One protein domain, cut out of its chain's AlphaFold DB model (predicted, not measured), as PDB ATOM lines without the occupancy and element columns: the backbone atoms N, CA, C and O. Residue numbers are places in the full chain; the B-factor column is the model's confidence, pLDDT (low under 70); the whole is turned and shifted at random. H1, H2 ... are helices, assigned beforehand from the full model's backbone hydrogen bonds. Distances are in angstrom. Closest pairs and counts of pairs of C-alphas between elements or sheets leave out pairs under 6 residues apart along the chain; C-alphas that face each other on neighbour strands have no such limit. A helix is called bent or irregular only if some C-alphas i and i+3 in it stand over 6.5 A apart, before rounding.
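Overview. This is residues 2 to 41 and 130 to 209 of the 376 residues of an uncharacterized protein of Bombyx mori (UniProt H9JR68). H1, H6 and H7 lie side by side, with H5 set more loosely along them and short H4 crossing H1 at residues 17 to 21. H2 and short H3 lie away from this group, with loops between. The printed part has 120 residues, seven named helices in the order H1 to H7 and no named strand: all helix. It is compact, with a radius of gyration of the C-alphas of 14.4 A and spans of 42 by 34 by 25 A.

Arrangement. Start at H1, residues 10 to 23: it touches the hub H6, residues 179 to 188, at Asn 14 and Thr 181, their closest C-alphas, 5.7 A apart, at a shallow tilt of 26 degrees, the same way. H6 and H7, residues 193 to 205, form a helical hairpin at 16 degrees; their closest C-alphas, of Leu 186 and Glu 196, are 7.2 A apart. H1 touches H4, residues 153 to 159, with residues 17 to 21 alone, at a steep tilt of 49 degrees; the C-alphas of Val 20 and Phe 157 come closest, 6.6 A. H5, residues 162 to 172, is close to but not clearly touching H1, at Phe 13 and Met 170, closest C-alphas 7.5 A apart. H2, residues 28 to 41, and H3, residues 141 to 144, touch no helix. Each O i to N i+4 pair is within hydrogen-bond range in H1, H2, H4 and H7, 6 of 7 in H5 and 4 of 6 in H6; H3 is too short for one.

Along the chain. Find C-alpha 10 at (-38.038, 5.851, -6.148); H1 runs 19.0 A from there. H2 spans 20.3 A, H3 5.3 A, H4 10.0 A, H5 15.3 A and H6 14.9 A. H6 is irregular, only just: C-alphas 184 and 187 are 6.6 A apart. H7 runs 18.4 A to C-alpha 205 at (-22.862, -4.116, -11.430).

Size, cuts and confidence. The C-alphas farthest apart, of Gly 40 and Arg 209, are 42.0 A apart. Residues 42 to 129 are cut out, with 23.9 A from C-alpha 41 to C-alpha 130. Of the links printed whole, none is long. Look for pLDDT under 70 in 33 residues, among them 35 to 41 and 136 to 151.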
ATOM      1  N   LEU A   2     -43.372  10.169   7.598       47.31
ATOM      2  CA  LEU A   2     -43.495   9.566   8.945       47.31
ATOM      3  C   LEU A   2     -44.911   9.645   9.556       47.31
ATOM      4  O   LEU A   2     -45.374   8.676  10.144       47.31
ATOM      5  N   ASN A   3     -45.636  10.752   9.353       48.03
ATOM      6  CA  ASN A   3     -47.013  10.904   9.858       48.03
ATOM      7  C   ASN A   3     -48.077  10.210   8.980       48.03
ATOM      8  O   ASN A   3     -49.195  10.007   9.434       48.03
ATOM      9  N   VAL A   4     -47.737   9.852   7.734       57.72
ATOM     10  CA  VAL A   4     -48.669   9.290   6.728       57.72
ATOM     11  C   VAL A   4     -48.430   7.780   6.524       57.72
ATOM     12  O   VAL A   4     -49.186   7.121   5.826       57.72
ATOM     13  N   ARG A   5     -47.392   7.200   7.158       62.34
ATOM     14  CA  ARG A   5     -46.967   5.784   7.044       62.34
ATOM     15  C   ARG A   5     -46.710   5.290   5.611       62.34
ATOM     16  O   ARG A   5     -46.626   4.087   5.378       62.34
ATOM     17  N   GLU A   6     -46.532   6.195   4.656       71.12
ATOM     18  CA  GLU A   6     -46.138   5.833   3.298       71.12
ATOM     19  C   GLU A   6     -44.665   5.423   3.259       71.12
ATOM     20  O   GLU A   6     -43.785   6.152   3.730       71.12
ATOM     21  N   LYS A   7     -44.406   4.242   2.685       78.12
ATOM     22  CA  LYS A   7     -43.049   3.742   2.468       78.12
ATOM     23  C   LYS A   7     -42.340   4.600   1.412       78.12
ATOM     24  O   LYS A   7     -42.968   4.938   0.403       78.12
ATOM     25  N   PRO A   8     -41.049   4.924   1.600       84.38
ATOM     26  CA  PRO A   8     -40.263   5.581   0.570       84.38
ATOM     27  C   PRO A   8     -40.284   4.816  -0.748       84.38
ATOM     28  O   PRO A   8     -40.205   3.591  -0.775       84.38
ATOM     29  N   ASN A   9     -40.398   5.557  -1.845       88.88
ATOM     30  CA  ASN A   9     -40.350   5.017  -3.196       88.88
ATOM     31  C   ASN A   9     -39.246   5.711  -4.007       88.88
ATOM     32  O   ASN A   9     -38.564   6.616  -3.522       88.88
ATOM     33  N   ILE A  10     -39.076   5.302  -5.267       91.06
ATOM     34  CA  ILE A  10     -38.038   5.851  -6.148       91.06
ATOM     35  C   ILE A  10     -38.138   7.373  -6.322       91.06
ATOM     36  O   ILE A  10     -37.116   8.051  -6.414       91.06
ATOM     37  N   TYR A  11     -39.350   7.934  -6.317       90.62
ATOM     38  CA  TYR A  11     -39.554   9.376  -6.416       90.62
ATOM     39  C   TYR A  11     -39.108  10.091  -5.146       90.62
ATOM     40  O   TYR A  11     -38.504  11.150  -5.257       90.62
ATOM     41  N   SER A  12     -39.343   9.510  -3.967       89.62
ATOM     42  CA  SER A  12     -38.888  10.065  -2.688       89.62
ATOM     43  C   SER A  12     -37.362  10.160  -2.625       89.62
ATOM     44  O   SER A  12     -36.829  11.225  -2.325       89.62
ATOM     45  N   PHE A  13     -36.653   9.086  -2.990       90.56
ATOM     46  CA  PHE A  13     -35.185   9.084  -3.032       90.56
ATOM     47  C   PHE A  13     -34.637  10.051  -4.088       90.56
ATOM     48  O   PHE A  13     -33.745  10.849  -3.804       90.56
ATOM     49  N   ASN A  14     -35.208  10.047  -5.294       91.38
ATOM     50  CA  ASN A  14     -34.802  10.973  -6.350       91.38
ATOM     51  C   ASN A  14     -35.076  12.438  -5.973       91.38
ATOM     52  O   ASN A  14     -34.265  13.304  -6.288       91.38
ATOM     53  N   LEU A  15     -36.188  12.723  -5.290       89.69
ATOM     54  CA  LEU A  15     -36.493  14.058  -4.780       89.69
ATOM     55  C   LEU A  15     -35.466  14.492  -3.735       89.69
ATOM     56  O   LEU A  15     -35.027  15.631  -3.768       89.69
ATOM     57  N   MET A  16     -35.034  13.585  -2.865       87.88
ATOM     58  CA  MET A  16     -34.025  13.882  -1.853       87.88
ATOM     59  C   MET A  16     -32.677  14.266  -2.469       87.88
ATOM     60  O   MET A  16     -32.113  15.291  -2.097       87.88
ATOM     61  N   LEU A  17     -32.210  13.523  -3.479       89.50
ATOM     62  CA  LEU A  17     -31.012  13.900  -4.244       89.50
ATOM     63  C   LEU A  17     -31.166  15.281  -4.888       89.50
ATOM     64  O   LEU A  17     -30.235  16.086  -4.877       89.50
ATOM     65  N   LYS A  18     -32.360  15.584  -5.410       87.94
ATOM     66  CA  LYS A  18     -32.667  16.905  -5.960       87.94
ATOM     67  C   LYS A  18     -32.639  17.999  -4.891       87.94
ATOM     68  O   LYS A  18     -32.097  19.064  -5.150       87.94
ATOM     69  N   CYS A  19     -33.165  17.745  -3.695       86.25
ATOM     70  CA  CYS A  19     -33.130  18.691  -2.578       86.25
ATOM     71  C   CYS A  19     -31.701  18.973  -2.103       86.25
ATOM     72  O   CYS A  19     -31.381  20.124  -1.817       86.25
ATOM     73  N   VAL A  20     -30.823  17.965  -2.065       85.31
ATOM     74  CA  VAL A  20     -29.396  18.194  -1.780       85.31
ATOM     75  C   VAL A  20     -28.796  19.091  -2.858       85.31
ATOM     76  O   VAL A  20     -28.151  20.082  -2.545       85.31
ATOM     77  N   LYS A  21     -29.047  18.772  -4.130       84.81
ATOM     78  CA  LYS A  21     -28.450  19.471  -5.270       84.81
ATOM     79  C   LYS A  21     -28.922  20.922  -5.418       84.81
ATOM     80  O   LYS A  21     -28.101  21.808  -5.622       84.81
ATOM     81  N   ASP A  22     -30.233  21.140  -5.373       83.12
ATOM     82  CA  ASP A  22     -30.859  22.408  -5.758       83.12
ATOM     83  C   ASP A  22     -31.173  23.286  -4.533       83.12
ATOM     84  O   ASP A  22     -31.148  24.509  -4.630       83.12
ATOM     85  N   CYS A  23     -31.456  22.677  -3.374       77.31
ATOM     86  CA  CYS A  23     -31.816  23.385  -2.138       77.31
ATOM     87  C   CYS A  23     -30.710  23.337  -1.075       77.31
ATOM     88  O   CYS A  23     -30.906  23.841   0.029       77.31
ATOM     89  N   ASN A  24     -29.565  22.714  -1.385       71.38
ATOM     90  CA  ASN A  24     -28.421  22.586  -0.487       71.38
ATOM     91  C   ASN A  24     -28.814  22.028   0.896       71.38
ATOM     92  O   ASN A  24     -28.205  22.413   1.880       71.38
ATOM     93  N   LEU A  25     -29.855  21.186   0.987       71.50
ATOM     94  CA  LEU A  25     -30.354  20.555   2.223       71.50
ATOM     95  C   LEU A  25     -30.588  21.494   3.441       71.50
ATOM     96  O   LEU A  25     -30.606  21.012   4.569       71.50
ATOM     97  N   GLY A  26     -30.783  22.802   3.232       70.25
ATOM     98  CA  GLY A  26     -30.947  23.784   4.320       70.25
ATOM     99  C   GLY A  26     -29.634  24.267   4.956       70.25
ATOM    100  O   GLY A  26     -28.527  23.889   4.535       70.25
ATOM    101  N   THR A  27     -29.742  25.167   5.936       70.56
ATOM    102  CA  THR A  27     -28.592  25.644   6.720       70.56
ATOM    103  C   THR A  27     -28.208  24.633   7.802       70.56
ATOM    104  O   THR A  27     -28.859  23.606   7.995       70.56
ATOM    105  N   LYS A  28     -27.101  24.892   8.503       68.88
ATOM    106  CA  LYS A  28     -26.649  24.033   9.603       68.88
ATOM    107  C   LYS A  28     -27.715  23.940  10.700       68.88
ATOM    108  O   LYS A  28     -27.967  22.854  11.212       68.88
ATOM    109  N   GLU A  29     -28.360  25.062  10.999       68.25
ATOM    110  CA  GLU A  29     -29.420  25.177  11.997       68.25
ATOM    111  C   GLU A  29     -30.623  24.297  11.631       68.25
ATOM    112  O   GLU A  29     -31.130  23.578  12.489       68.25
ATOM    113  N   ASP A  30     -31.011  24.267  10.350       71.62
ATOM    114  CA  ASP A  30     -32.106  23.416   9.864       71.62
ATOM    115  C   ASP A  30     -31.791  21.923  10.063       71.62
ATOM    116  O   ASP A  30     -32.654  21.142  10.469       71.62
ATOM    117  N   ILE A  31     -30.547  21.509   9.788       71.50
ATOM    118  CA  ILE A  31     -30.097  20.117   9.951       71.50
ATOM    119  C   ILE A  31     -30.057  19.741  11.440       71.50
ATOM    120  O   ILE A  31     -30.500  18.651  11.811       71.50
ATOM    121  N   GLU A  32     -29.570  20.634  12.304       68.19
ATOM    122  CA  GLU A  32     -29.558  20.438  13.757       68.19
ATOM    123  C   GLU A  32     -30.976  20.364  14.346       68.19
ATOM    124  O   GLU A  32     -31.243  19.495  15.185       68.19
ATOM    125  N   GLU A  33     -31.908  21.200  13.875       72.19
ATOM    126  CA  GLU A  33     -33.323  21.141  14.256       72.19
ATOM    127  C   GLU A  33     -33.953  19.806  13.836       72.19
ATOM    128  O   GLU A  33     -34.623  19.150  14.641       72.19
ATOM    129  N   LEU A  34     -33.687  19.349  12.608       70.69
ATOM    130  CA  LEU A  34     -34.153  18.056  12.097       70.69
ATOM    131  C   LEU A  34     -33.650  16.902  12.966       70.69
ATOM    132  O   LEU A  34     -34.427  16.035  13.374       70.69
ATOM    133  N   VAL A  35     -32.363  16.922  13.308       67.06
ATOM    134  CA  VAL A  35     -31.753  15.957  14.223       67.06
ATOM    135  C   VAL A  35     -32.408  16.023  15.609       67.06
ATOM    136  O   VAL A  35     -32.722  14.983  16.194       67.06
ATOM    137  N   GLY A  36     -32.676  17.221  16.133       65.31
ATOM    138  CA  GLY A  36     -33.398  17.427  17.392       65.31
ATOM    139  C   GLY A  36     -34.819  16.853  17.368       65.31
ATOM    140  O   GLY A  36     -35.236  16.160  18.303       65.31
ATOM    141  N   ALA A  37     -35.550  17.050  16.272       67.56
ATOM    142  CA  ALA A  37     -36.894  16.515  16.079       67.56
ATOM    143  C   ALA A  37     -36.905  14.977  15.991       67.56
ATOM    144  O   ALA A  37     -37.821  14.332  16.515       67.56
ATOM    145  N   VAL A  38     -35.884  14.372  15.374       66.25
ATOM    146  CA  VAL A  38     -35.715  12.911  15.331       66.25
ATOM    147  C   VAL A  38     -35.414  12.353  16.728       66.25
ATOM    148  O   VAL A  38     -36.046  11.373  17.140       66.25
ATOM    149  N   LYS A  39     -34.557  13.018  17.519       60.75
ATOM    150  CA  LYS A  39     -34.321  12.662  18.935       60.75
ATOM    151  C   LYS A  39     -35.620  12.700  19.752       60.75
ATOM    152  O   LYS A  39     -35.923  11.758  20.483       60.75
ATOM    153  N   GLY A  40     -36.440  13.740  19.572       55.69
ATOM    154  CA  GLY A  40     -37.712  13.907  20.287       55.69
ATOM    155  C   GLY A  40     -38.795  12.871  19.944       55.69
ATOM    156  O   GLY A  40     -39.637  12.564  20.789       55.69
ATOM    157  N   LYS A  41     -38.780  12.305  18.728       53.91
ATOM    158  CA  LYS A  41     -39.718  11.243  18.308       53.91
ATOM    159  C   LYS A  41     -39.286   9.851  18.767       53.91
ATOM    160  O   LYS A  41     -40.143   9.068  19.168       53.91
ATOM    161  N   ASN A 130     -17.041   9.023   9.838       55.66
ATOM    162  CA  ASN A 130     -17.016  10.151  10.780       55.66
ATOM    163  C   ASN A 130     -18.278  11.034  10.737       55.66
ATOM    164  O   ASN A 130     -18.401  11.944  11.547       55.66
ATOM    165  N   VAL A 131     -19.218  10.787   9.816       57.75
ATOM    166  CA  VAL A 131     -20.460  11.568   9.662       57.75
ATOM    167  C   VAL A 131     -21.699  10.667   9.739       57.75
ATOM    168  O   VAL A 131     -21.626   9.487   9.379       57.75
ATOM    169  N   PRO A 132     -22.837  11.169  10.253       63.62
ATOM    170  CA  PRO A 132     -24.034  10.358  10.429       63.62
ATOM    171  C   PRO A 132     -24.698  10.109   9.071       63.62
ATOM    172  O   PRO A 132     -24.559  10.916   8.158       63.62
ATOM    173  N   ASN A 133     -25.435   9.005   8.940       73.25
ATOM    174  CA  ASN A 133     -26.394   8.820   7.853       73.25
ATOM    175  C   ASN A 133     -27.783   9.185   8.390       73.25
ATOM    176  O   ASN A 133     -28.336   8.464   9.212       73.25
ATOM    177  N   LEU A 134     -28.352  10.307   7.951       71.19
ATOM    178  CA  LEU A 134     -29.678  10.743   8.412       71.19
ATOM    179  C   LEU A 134     -30.837   9.892   7.868       71.19
ATOM    180  O   LEU A 134     -31.980  10.085   8.285       71.19
ATOM    181  N   LEU A 135     -30.563   8.980   6.933       72.06
ATOM    182  CA  LEU A 135     -31.567   8.081   6.369       72.06
ATOM    183  C   LEU A 135     -31.657   6.749   7.102       72.06
ATOM    184  O   LEU A 135     -32.671   6.068   6.960       72.06
ATOM    185  N   SER A 136     -30.628   6.379   7.870       65.88
ATOM    186  CA  SER A 136     -30.620   5.092   8.550       65.88
ATOM    187  C   SER A 136     -31.644   5.068   9.681       65.88
ATOM    188  O   SER A 136     -31.850   6.045  10.405       65.88
ATOM    189  N   LYS A 137     -32.279   3.906   9.859       60.78
ATOM    190  CA  LYS A 137     -33.255   3.664  10.936       60.78
ATOM    191  C   LYS A 137     -32.664   3.908  12.332       60.78
ATOM    192  O   LYS A 137     -33.382   4.323  13.236       60.78
ATOM    193  N   GLU A 138     -31.367   3.660  12.485       57.94
ATOM    194  CA  GLU A 138     -30.597   3.909  13.699       57.94
ATOM    195  C   GLU A 138     -29.520   4.947  13.391       57.94
ATOM    196  O   GLU A 138     -28.693   4.755  12.496       57.94
ATOM    197  N   ILE A 139     -29.552   6.074  14.105       60.56
ATOM    198  CA  ILE A 139     -28.568   7.146  13.948       60.56
ATOM    199  C   ILE A 139     -27.516   6.980  15.043       60.56
ATOM    200  O   ILE A 139     -27.814   7.123  16.229       60.56
ATOM    201  N   ASN A 140     -26.270   6.719  14.648       58.12
ATOM    202  CA  ASN A 140     -25.150   6.642  15.584       58.12
ATOM    203  C   ASN A 140     -24.849   8.035  16.157       58.12
ATOM    204  O   ASN A 140     -24.319   8.915  15.475       58.12
ATOM    205  N   MET A 141     -25.195   8.231  17.432       51.78
ATOM    206  CA  MET A 141     -25.146   9.526  18.123       51.78
ATOM    207  C   MET A 141     -23.732  10.120  18.216       51.78
ATOM    208  O   MET A 141     -23.597  11.343  18.244       51.78
ATOM    209  N   HIS A 142     -22.687   9.285  18.188       51.56
ATOM    210  CA  HIS A 142     -21.289   9.729  18.156       51.56
ATOM    211  C   HIS A 142     -20.946  10.542  16.898       51.56
ATOM    212  O   HIS A 142     -20.127  11.452  16.973       51.56
ATOM    213  N   HIS A 143     -21.605  10.284  15.763       54.88
ATOM    214  CA  HIS A 143     -21.309  10.978  14.504       54.88
ATOM    215  C   HIS A 143     -22.066  12.309  14.369       54.88
ATOM    216  O   HIS A 143     -21.665  13.174  13.602       54.88
ATOM    217  N   ILE A 144     -23.137  12.519  15.141       53.91
ATOM    218  CA  ILE A 144     -23.923  13.766  15.117       53.91
ATOM    219  C   ILE A 144     -23.108  14.954  15.650       53.91
ATOM    220  O   ILE A 144     -23.257  16.069  15.161       53.91
ATOM    221  N   LEU A 145     -22.223  14.720  16.624       49.41
ATOM    222  CA  LEU A 145     -21.334  15.756  17.167       49.41
ATOM    223  C   LEU A 145     -20.269  16.211  16.151       49.41
ATOM    224  O   LEU A 145     -19.706  17.288  16.309       49.41
ATOM    225  N   ALA A 146     -20.041  15.424  15.091       51.88
ATOM    226  CA  ALA A 146     -19.116  15.714  14.000       51.88
ATOM    227  C   ALA A 146     -19.782  16.407  12.790       51.88
ATOM    228  O   ALA A 146     -19.153  16.532  11.742       51.88
ATOM    229  N   LEU A 147     -21.019  16.916  12.922       56.72
ATOM    230  CA  LEU A 147     -21.653  17.845  11.961       56.72
ATOM    231  C   LEU A 147     -20.979  19.234  11.977       56.72
ATOM    232  O   LEU A 147     -21.624  20.287  11.972       56.72
ATOM    233  N   GLN A 148     -19.652  19.249  12.043       52.31
ATOM    234  CA  GLN A 148     -18.854  20.452  12.019       52.31
ATOM    235  C   GLN A 148     -18.840  20.971  10.578       52.31
ATOM    236  O   GLN A 148     -18.254  20.365   9.692       52.31
ATOM    237  N   GLU A 149     -19.556  22.079  10.370       56.25
ATOM    238  CA  GLU A 149     -19.458  22.963   9.205       56.25
ATOM    239  C   GLU A 149     -19.610  22.288   7.827       56.25
ATOM    240  O   GLU A 149     -18.684  22.161   7.031       56.25
ATOM    241  N   VAL A 150     -20.847  21.894   7.520       61.50
ATOM    242  CA  VAL A 150     -21.219  21.323   6.222       61.50
ATOM    243  C   VAL A 150     -21.345  22.437   5.167       61.50
ATOM    244  O   VAL A 150     -22.428  22.990   4.953       61.50
ATOM    245  N   HIS A 151     -20.233  22.792   4.519       66.94
ATOM    246  CA  HIS A 151     -20.179  23.905   3.556       66.94
ATOM    247  C   HIS A 151     -20.438  23.479   2.109       66.94
ATOM    248  O   HIS A 151     -21.033  24.242   1.344       66.94
ATOM    249  N   SER A 152     -20.010  22.273   1.715       77.50
ATOM    250  CA  SER A 152     -20.102  21.814   0.325       77.50
ATOM    251  C   SER A 152     -21.304  20.898   0.066       77.50
ATOM    252  O   SER A 152     -21.833  20.243   0.966       77.50
ATOM    253  N   LEU A 153     -21.733  20.817  -1.200       79.50
ATOM    254  CA  LEU A 153     -22.792  19.892  -1.633       79.50
ATOM    255  C   LEU A 153     -22.412  18.422  -1.372       79.50
ATOM    256  O   LEU A 153     -23.284  17.599  -1.095       79.50
ATOM    257  N   GLN A 154     -21.119  18.109  -1.450       83.62
ATOM    258  CA  GLN A 154     -20.543  16.791  -1.197       83.62
ATOM    259  C   GLN A 154     -20.680  16.401   0.275       83.62
ATOM    260  O   GLN A 154     -21.130  15.297   0.589       83.62
ATOM    261  N   ASP A 155     -20.378  17.328   1.185       76.94
ATOM    262  CA  ASP A 155     -20.501  17.082   2.623       76.94
ATOM    263  C   ASP A 155     -21.969  16.809   2.982       76.94
ATOM    264  O   ASP A 155     -22.280  15.839   3.672       76.94
ATOM    265  N   LYS A 156     -22.899  17.590   2.414       80.06
ATOM    266  CA  LYS A 156     -24.347  17.389   2.607       80.06
ATOM    267  C   LYS A 156     -24.837  16.065   2.040       80.06
ATOM    268  O   LYS A 156     -25.703  15.424   2.631       80.06
ATOM    269  N   PHE A 157     -24.279  15.630   0.912       85.19
ATOM    270  CA  PHE A 157     -24.572  14.309   0.371       85.19
ATOM    271  C   PHE A 157     -24.037  13.190   1.275       85.19
ATOM    272  O   PHE A 157     -24.709  12.181   1.479       85.19
ATOM    273  N   THR A 158     -22.873  13.388   1.889       82.38
ATOM    274  CA  THR A 158     -22.284  12.427   2.829       82.38
ATOM    275  C   THR A 158     -23.116  12.305   4.111       82.38
ATOM    276  O   THR A 158     -23.327  11.194   4.596       82.38
ATOM    277  N   VAL A 159     -23.689  13.413   4.601       77.62
ATOM    278  CA  VAL A 159     -24.627  13.446   5.745       77.62
ATOM    279  C   VAL A 159     -25.901  12.619   5.499       77.62
ATOM    280  O   VAL A 159     -26.489  12.072   6.432       77.62
ATOM    281  N   ILE A 160     -26.343  12.479   4.248       77.12
ATOM    282  CA  ILE A 160     -27.497  11.629   3.909       77.12
ATOM    283  C   ILE A 160     -27.102  10.219   3.459       77.12
ATOM    284  O   ILE A 160     -27.897   9.545   2.810       77.12
ATOM    285  N   GLY A 161     -25.881   9.766   3.749       75.88
ATOM    286  CA  GLY A 161     -25.465   8.403   3.419       75.88
ATOM    287  C   GLY A 161     -24.409   8.287   2.318       75.88
ATOM    288  O   GLY A 161     -23.909   7.188   2.082       75.88
ATOM    289  N   GLY A 162     -24.031   9.370   1.635       85.69
ATOM    290  CA  GLY A 162     -23.080   9.312   0.517       85.69
ATOM    291  C   GLY A 162     -23.525   8.346  -0.591       85.69
ATOM    292  O   GLY A 162     -24.697   8.010  -0.704       85.69
ATOM    293  N   GLN A 163     -22.607   7.875  -1.442       87.25
ATOM    294  CA  GLN A 163     -22.991   6.977  -2.543       87.25
ATOM    295  C   GLN A 163     -23.442   5.588  -2.058       87.25
ATOM    296  O   GLN A 163     -24.433   5.066  -2.563       87.25
ATOM    297  N   GLU A 164     -22.688   4.967  -1.151       86.12
ATOM    298  CA  GLU A 164     -22.896   3.567  -0.756       86.12
ATOM    299  C   GLU A 164     -24.119   3.418   0.139       86.12
ATOM    300  O   GLU A 164     -25.071   2.750  -0.265       86.12
ATOM    301  N   ASP A 165     -24.157   4.106   1.283       85.06
ATOM    302  CA  ASP A 165     -25.267   3.935   2.224       85.06
ATOM    303  C   ASP A 165     -26.590   4.439   1.650       85.06
ATOM    304  O   ASP A 165     -27.636   3.888   1.971       85.06
ATOM    305  N   PHE A 166     -26.580   5.437   0.759       89.88
ATOM    306  CA  PHE A 166     -27.804   5.849   0.069       89.88
ATOM    307  C   PHE A 166     -28.379   4.706  -0.783       89.88
ATOM    308  O   PHE A 166     -29.589   4.479  -0.790       89.88
ATOM    309  N   LEU A 167     -27.525   3.952  -1.486       90.31
ATOM    310  CA  LEU A 167     -27.946   2.794  -2.281       90.31
ATOM    311  C   LEU A 167     -28.289   1.576  -1.403       90.31
ATOM    312  O   LEU A 167     -29.206   0.821  -1.750       90.31
ATOM    313  N   GLU A 168     -27.596   1.386  -0.275       88.62
ATOM    314  CA  GLU A 168     -27.959   0.384   0.738       88.62
ATOM    315  C   GLU A 168     -29.350   0.681   1.311       88.62
ATOM    316  O   GLU A 168     -30.195  -0.212   1.354       88.62
ATOM    317  N   GLU A 169     -29.640   1.939   1.645       87.25
ATOM    318  CA  GLU A 169     -30.933   2.363   2.184       87.25
ATOM    319  C   GLU A 169     -32.061   2.175   1.160       87.25
ATOM    320  O   GLU A 169     -33.115   1.621   1.472       87.25
ATOM    321  N   MET A 170     -31.834   2.541  -0.108       90.06
ATOM    322  CA  MET A 170     -32.783   2.229  -1.187       90.06
ATOM    323  C   MET A 170     -33.085   0.726  -1.246       90.06
ATOM    324  O   MET A 170     -34.245   0.327  -1.371       90.06
ATOM    325  N   SER A 171     -32.054  -0.107  -1.097       89.62
ATOM    326  CA  SER A 171     -32.187  -1.565  -1.099       89.62
ATOM    327  C   SER A 171     -32.935  -2.082   0.136       89.62
ATOM    328  O   SER A 171     -33.772  -2.974  -0.005       89.62
ATOM    329  N   ALA A 172     -32.721  -1.484   1.313       88.00
ATOM    330  CA  ALA A 172     -33.446  -1.799   2.546       88.00
ATOM    331  C   ALA A 172     -34.958  -1.555   2.402       88.00
ATOM    332  O   ALA A 172     -35.776  -2.353   2.867       88.00
ATOM    333  N   TYR A 173     -35.347  -0.518   1.657       87.19
ATOM    334  CA  TYR A 173     -36.743  -0.250   1.302       87.19
ATOM    335  C   TYR A 173     -37.231  -0.991   0.045       87.19
ATOM    336  O   TYR A 173     -38.350  -0.752  -0.412       87.19
ATOM    337  N   SER A 174     -36.439  -1.920  -0.508       88.19
ATOM    338  CA  SER A 174     -36.747  -2.661  -1.746       88.19
ATOM    339  C   SER A 174     -36.984  -1.763  -2.970       88.19
ATOM    340  O   SER A 174     -37.689  -2.136  -3.911       88.19
ATOM    341  N   VAL A 175     -36.380  -0.574  -2.983       90.81
ATOM    342  CA  VAL A 175     -36.431   0.380  -4.090       90.81
ATOM    343  C   VAL A 175     -35.196   0.190  -4.965       90.81
ATOM    344  O   VAL A 175     -34.065   0.325  -4.511       90.81
ATOM    345  N   LYS A 176     -35.397  -0.105  -6.254       91.88
ATOM    346  CA  LYS A 176     -34.290  -0.217  -7.214       91.88
ATOM    347  C   LYS A 176     -33.944   1.161  -7.786       91.88
ATOM    348  O   LYS A 176     -34.864   1.848  -8.233       91.88
ATOM    349  N   PRO A 177     -32.661   1.559  -7.814       93.69
ATOM    350  CA  PRO A 177     -32.255   2.799  -8.464       93.69
ATOM    351  C   PRO A 177     -32.420   2.699  -9.983       93.69
ATOM    352  O   PRO A 177     -32.328   1.618 -10.571       93.69
ATOM    353  N   ASP A 178     -32.653   3.841 -10.624       93.81
ATOM    354  CA  ASP A 178     -32.719   3.979 -12.077       93.81
ATOM    355  C   ASP A 178     -31.624   4.929 -12.585       93.81
ATOM    356  O   ASP A 178     -30.852   5.493 -11.809       93.81
ATOM    357  N   ILE A 179     -31.541   5.125 -13.905       93.81
ATOM    358  CA  ILE A 179     -30.573   6.068 -14.484       93.81
ATOM    359  C   ILE A 179     -30.731   7.479 -13.902       93.81
ATOM    360  O   ILE A 179     -29.741   8.163 -13.661       93.81
ATOM    361  N   LYS A 180     -31.959   7.895 -13.584       93.25
ATOM    362  CA  LYS A 180     -32.232   9.214 -13.017       93.25
ATOM    363  C   LYS A 180     -31.628   9.366 -11.620       93.25
ATOM    364  O   LYS A 180     -31.151  10.454 -11.299       93.25
ATOM    365  N   THR A 181     -31.601   8.307 -10.813       94.25
ATOM    366  CA  THR A 181     -30.889   8.289  -9.528       94.25
ATOM    367  C   THR A 181     -29.406   8.592  -9.736       94.25
ATOM    368  O   THR A 181     -28.893   9.557  -9.174       94.25
ATOM    369  N   PHE A 182     -28.734   7.869 -10.634       95.25
ATOM    370  CA  PHE A 182     -27.304   8.066 -10.900       95.25
ATOM    371  C   PHE A 182     -26.983   9.431 -11.522       95.25
ATOM    372  O   PHE A 182     -26.016  10.077 -11.120       95.25
ATOM    373  N   THR A 183     -27.813   9.917 -12.448       94.12
ATOM    374  CA  THR A 183     -27.668  11.257 -13.039       94.12
ATOM    375  C   THR A 183     -27.795  12.363 -11.987       94.12
ATOM    376  O   THR A 183     -27.101  13.377 -12.072       94.12
ATOM    377  N   GLN A 184     -28.637  12.175 -10.965       92.75
ATOM    378  CA  GLN A 184     -28.771  13.124  -9.854       92.75
ATOM    379  C   GLN A 184     -27.664  12.994  -8.802       92.75
ATOM    380  O   GLN A 184     -27.282  14.010  -8.227       92.75
ATOM    381  N   MET A 185     -27.113  11.796  -8.586       92.62
ATOM    382  CA  MET A 185     -25.973  11.578  -7.683       92.62
ATOM    383  C   MET A 185     -24.664  12.143  -8.244       92.62
ATOM    384  O   MET A 185     -23.854  12.669  -7.492       92.62
ATOM    385  N   LEU A 186     -24.448  12.075  -9.561       93.62
ATOM    386  CA  LEU A 186     -23.202  12.495 -10.209       93.62
ATOM    387  C   LEU A 186     -22.661  13.885  -9.779       93.62
ATOM    388  O   LEU A 186     -21.468  13.981  -9.471       93.62
ATOM    389  N   PRO A 187     -23.459  14.974  -9.742       90.62
ATOM    390  CA  PRO A 187     -22.974  16.279  -9.279       90.62
ATOM    391  C   PRO A 187     -22.648  16.324  -7.780       90.62
ATOM    392  O   PRO A 187     -21.860  17.173  -7.379       90.62
ATOM    393  N   LEU A 188     -23.225  15.424  -6.979       90.00
ATOM    394  CA  LEU A 188     -23.052  15.364  -5.525       90.00
ATOM    395  C   LEU A 188     -21.794  14.605  -5.096       90.00
ATOM    396  O   LEU A 188     -21.378  14.715  -3.952       90.00
ATOM    397  N   LEU A 189     -21.197  13.827  -6.002       89.50
ATOM    398  CA  LEU A 189     -19.942  13.132  -5.732       89.50
ATOM    399  C   LEU A 189     -18.769  14.100  -5.612       89.50
ATOM    400  O   LEU A 189     -18.780  15.195  -6.197       89.50
ATOM    401  N   ASP A 190     -17.715  13.614  -4.966       86.75
ATOM    402  CA  ASP A 190     -16.421  14.275  -4.916       86.75
ATOM    403  C   ASP A 190     -15.933  14.661  -6.308       86.75
ATOM    404  O   ASP A 190     -16.229  14.024  -7.329       86.75
ATOM    405  N   ASN A 191     -15.161  15.740  -6.351       86.69
ATOM    406  CA  ASN A 191     -14.537  16.217  -7.570       86.69
ATOM    407  C   ASN A 191     -13.289  15.386  -7.894       86.69
ATOM    408  O   ASN A 191     -12.263  15.948  -8.255       86.69
ATOM    409  N   THR A 192     -13.386  14.055  -7.875       90.25
ATOM    410  CA  THR A 192     -12.303  13.135  -8.254       90.25
ATOM    411  C   THR A 192     -12.733  12.160  -9.346       90.25
ATOM    412  O   THR A 192     -13.910  11.820  -9.498       90.25
ATOM    413  N   THR A 193     -11.772  11.709 -10.152       89.56
ATOM    414  CA  THR A 193     -12.035  10.713 -11.199       89.56
ATOM    415  C   THR A 193     -12.299   9.333 -10.592       89.56
ATOM    416  O   THR A 193     -13.062   8.560 -11.175       89.56
ATOM    417  N   GLU A 194     -11.740   9.014  -9.416       90.56
ATOM    418  CA  GLU A 194     -12.018   7.743  -8.737       90.56
ATOM    419  C   GLU A 194     -13.484   7.633  -8.310       90.56
ATOM    420  O   GLU A 194     -14.106   6.604  -8.581       90.56
ATOM    421  N   ALA A 195     -14.063   8.684  -7.718       90.81
ATOM    422  CA  ALA A 195     -15.464   8.682  -7.288       90.81
ATOM    423  C   ALA A 195     -16.422   8.481  -8.478       90.81
ATOM    424  O   ALA A 195     -17.349   7.671  -8.428       90.81
ATOM    425  N   GLU A 196     -16.156   9.152  -9.598       93.31
ATOM    426  CA  GLU A 196     -16.929   8.997 -10.836       93.31
ATOM    427  C   GLU A 196     -16.805   7.583 -11.433       93.31
ATOM    428  O   GLU A 196     -17.792   6.999 -11.888       93.31
ATOM    429  N   ASN A 197     -15.598   7.008 -11.428       91.94
ATOM    430  CA  ASN A 197     -15.368   5.649 -11.916       91.94
ATOM    431  C   ASN A 197     -16.024   4.604 -11.002       91.94
ATOM    432  O   ASN A 197     -16.573   3.619 -11.502       91.94
ATOM    433  N   LYS A 198     -16.024   4.834  -9.683       93.12
ATOM    434  CA  LYS A 198     -16.755   4.016  -8.708       93.12
ATOM    435  C   LYS A 198     -18.252   4.033  -9.014       93.12
ATOM    436  O   LYS A 198     -18.854   2.967  -9.095       93.12
ATOM    437  N   LEU A 199     -18.837   5.204  -9.290       93.56
ATOM    438  CA  LEU A 199     -20.235   5.331  -9.721       93.56
ATOM    439  C   LEU A 199     -20.531   4.519 -10.990       93.56
ATOM    440  O   LEU A 199     -21.481   3.738 -11.015       93.56
ATOM    441  N   LEU A 200     -19.692   4.652 -12.024       92.88
ATOM    442  CA  LEU A 200     -19.824   3.887 -13.270       92.88
ATOM    443  C   LEU A 200     -19.743   2.370 -13.037       92.88
ATOM    444  O   LEU A 200     -20.501   1.609 -13.642       92.88
ATOM    445  N   HIS A 201     -18.850   1.922 -12.153       92.88
ATOM    446  CA  HIS A 201     -18.724   0.512 -11.795       92.88
ATOM    447  C   HIS A 201     -19.971  -0.000 -11.058       92.88
ATOM    448  O   HIS A 201     -20.509  -1.049 -11.416       92.88
ATOM    449  N   THR A 202     -20.490   0.765 -10.094       93.44
ATOM    450  CA  THR A 202     -21.746   0.440  -9.404       93.44
ATOM    451  C   THR A 202     -22.915   0.338 -10.386       93.44
ATOM    452  O   THR A 202     -23.665  -0.638 -10.340       93.44
ATOM    453  N   MET A 203     -23.037   1.275 -11.336       93.94
ATOM    454  CA  MET A 203     -24.060   1.220 -12.390       93.94
ATOM    455  C   MET A 203     -23.956  -0.060 -13.222       93.94
ATOM    456  O   MET A 203     -24.964  -0.731 -13.454       93.94
ATOM    457  N   HIS A 204     -22.740  -0.431 -13.631       91.25
ATOM    458  CA  HIS A 204     -22.496  -1.656 -14.385       91.25
ATOM    459  C   HIS A 204     -22.896  -2.910 -13.589       91.25
ATOM    460  O   HIS A 204     -23.598  -3.773 -14.119       91.25
ATOM    461  N   ASN A 205     -22.529  -2.986 -12.306       92.75
ATOM    462  CA  ASN A 205     -22.862  -4.116 -11.430       92.75
ATOM    463  C   ASN A 205     -24.377  -4.259 -11.224       92.75
ATOM    464  O   ASN A 205     -24.910  -5.368 -11.250       92.75
ATOM    465  N   MET A 206     -25.087  -3.136 -11.110       91.31
ATOM    466  CA  MET A 206     -26.550  -3.101 -11.019       91.31
ATOM    467  C   MET A 206     -27.247  -3.260 -12.384       91.31
ATOM    468  O   MET A 206     -28.475  -3.246 -12.453       91.31
ATOM    469  N   LYS A 207     -26.483  -3.444 -13.474       90.00
ATOM    470  CA  LYS A 207     -26.958  -3.558 -14.867       90.00
ATOM    471  C   LYS A 207     -27.760  -2.337 -15.342       90.00
ATOM    472  O   LYS A 207     -28.611  -2.451 -16.229       90.00
ATOM    473  N   ILE A 208     -27.468  -1.165 -14.783       92.25
ATOM    474  CA  ILE A 208     -28.074   0.113 -15.154       92.25
ATOM    475  C   ILE A 208     -27.214   0.754 -16.237       92.25
ATOM    476  O   ILE A 208     -26.005   0.914 -16.098       92.25
ATOM    477  N   ARG A 209     -27.851   1.104 -17.354       89.69
ATOM    478  CA  ARG A 209     -27.180   1.675 -18.522       89.69
ATOM    479  C   ARG A 209     -27.317   3.192 -18.528       89.69
ATOM    480  O   ARG A 209     -28.425   3.700 -18.391       89.69
TER     481      ARG A 209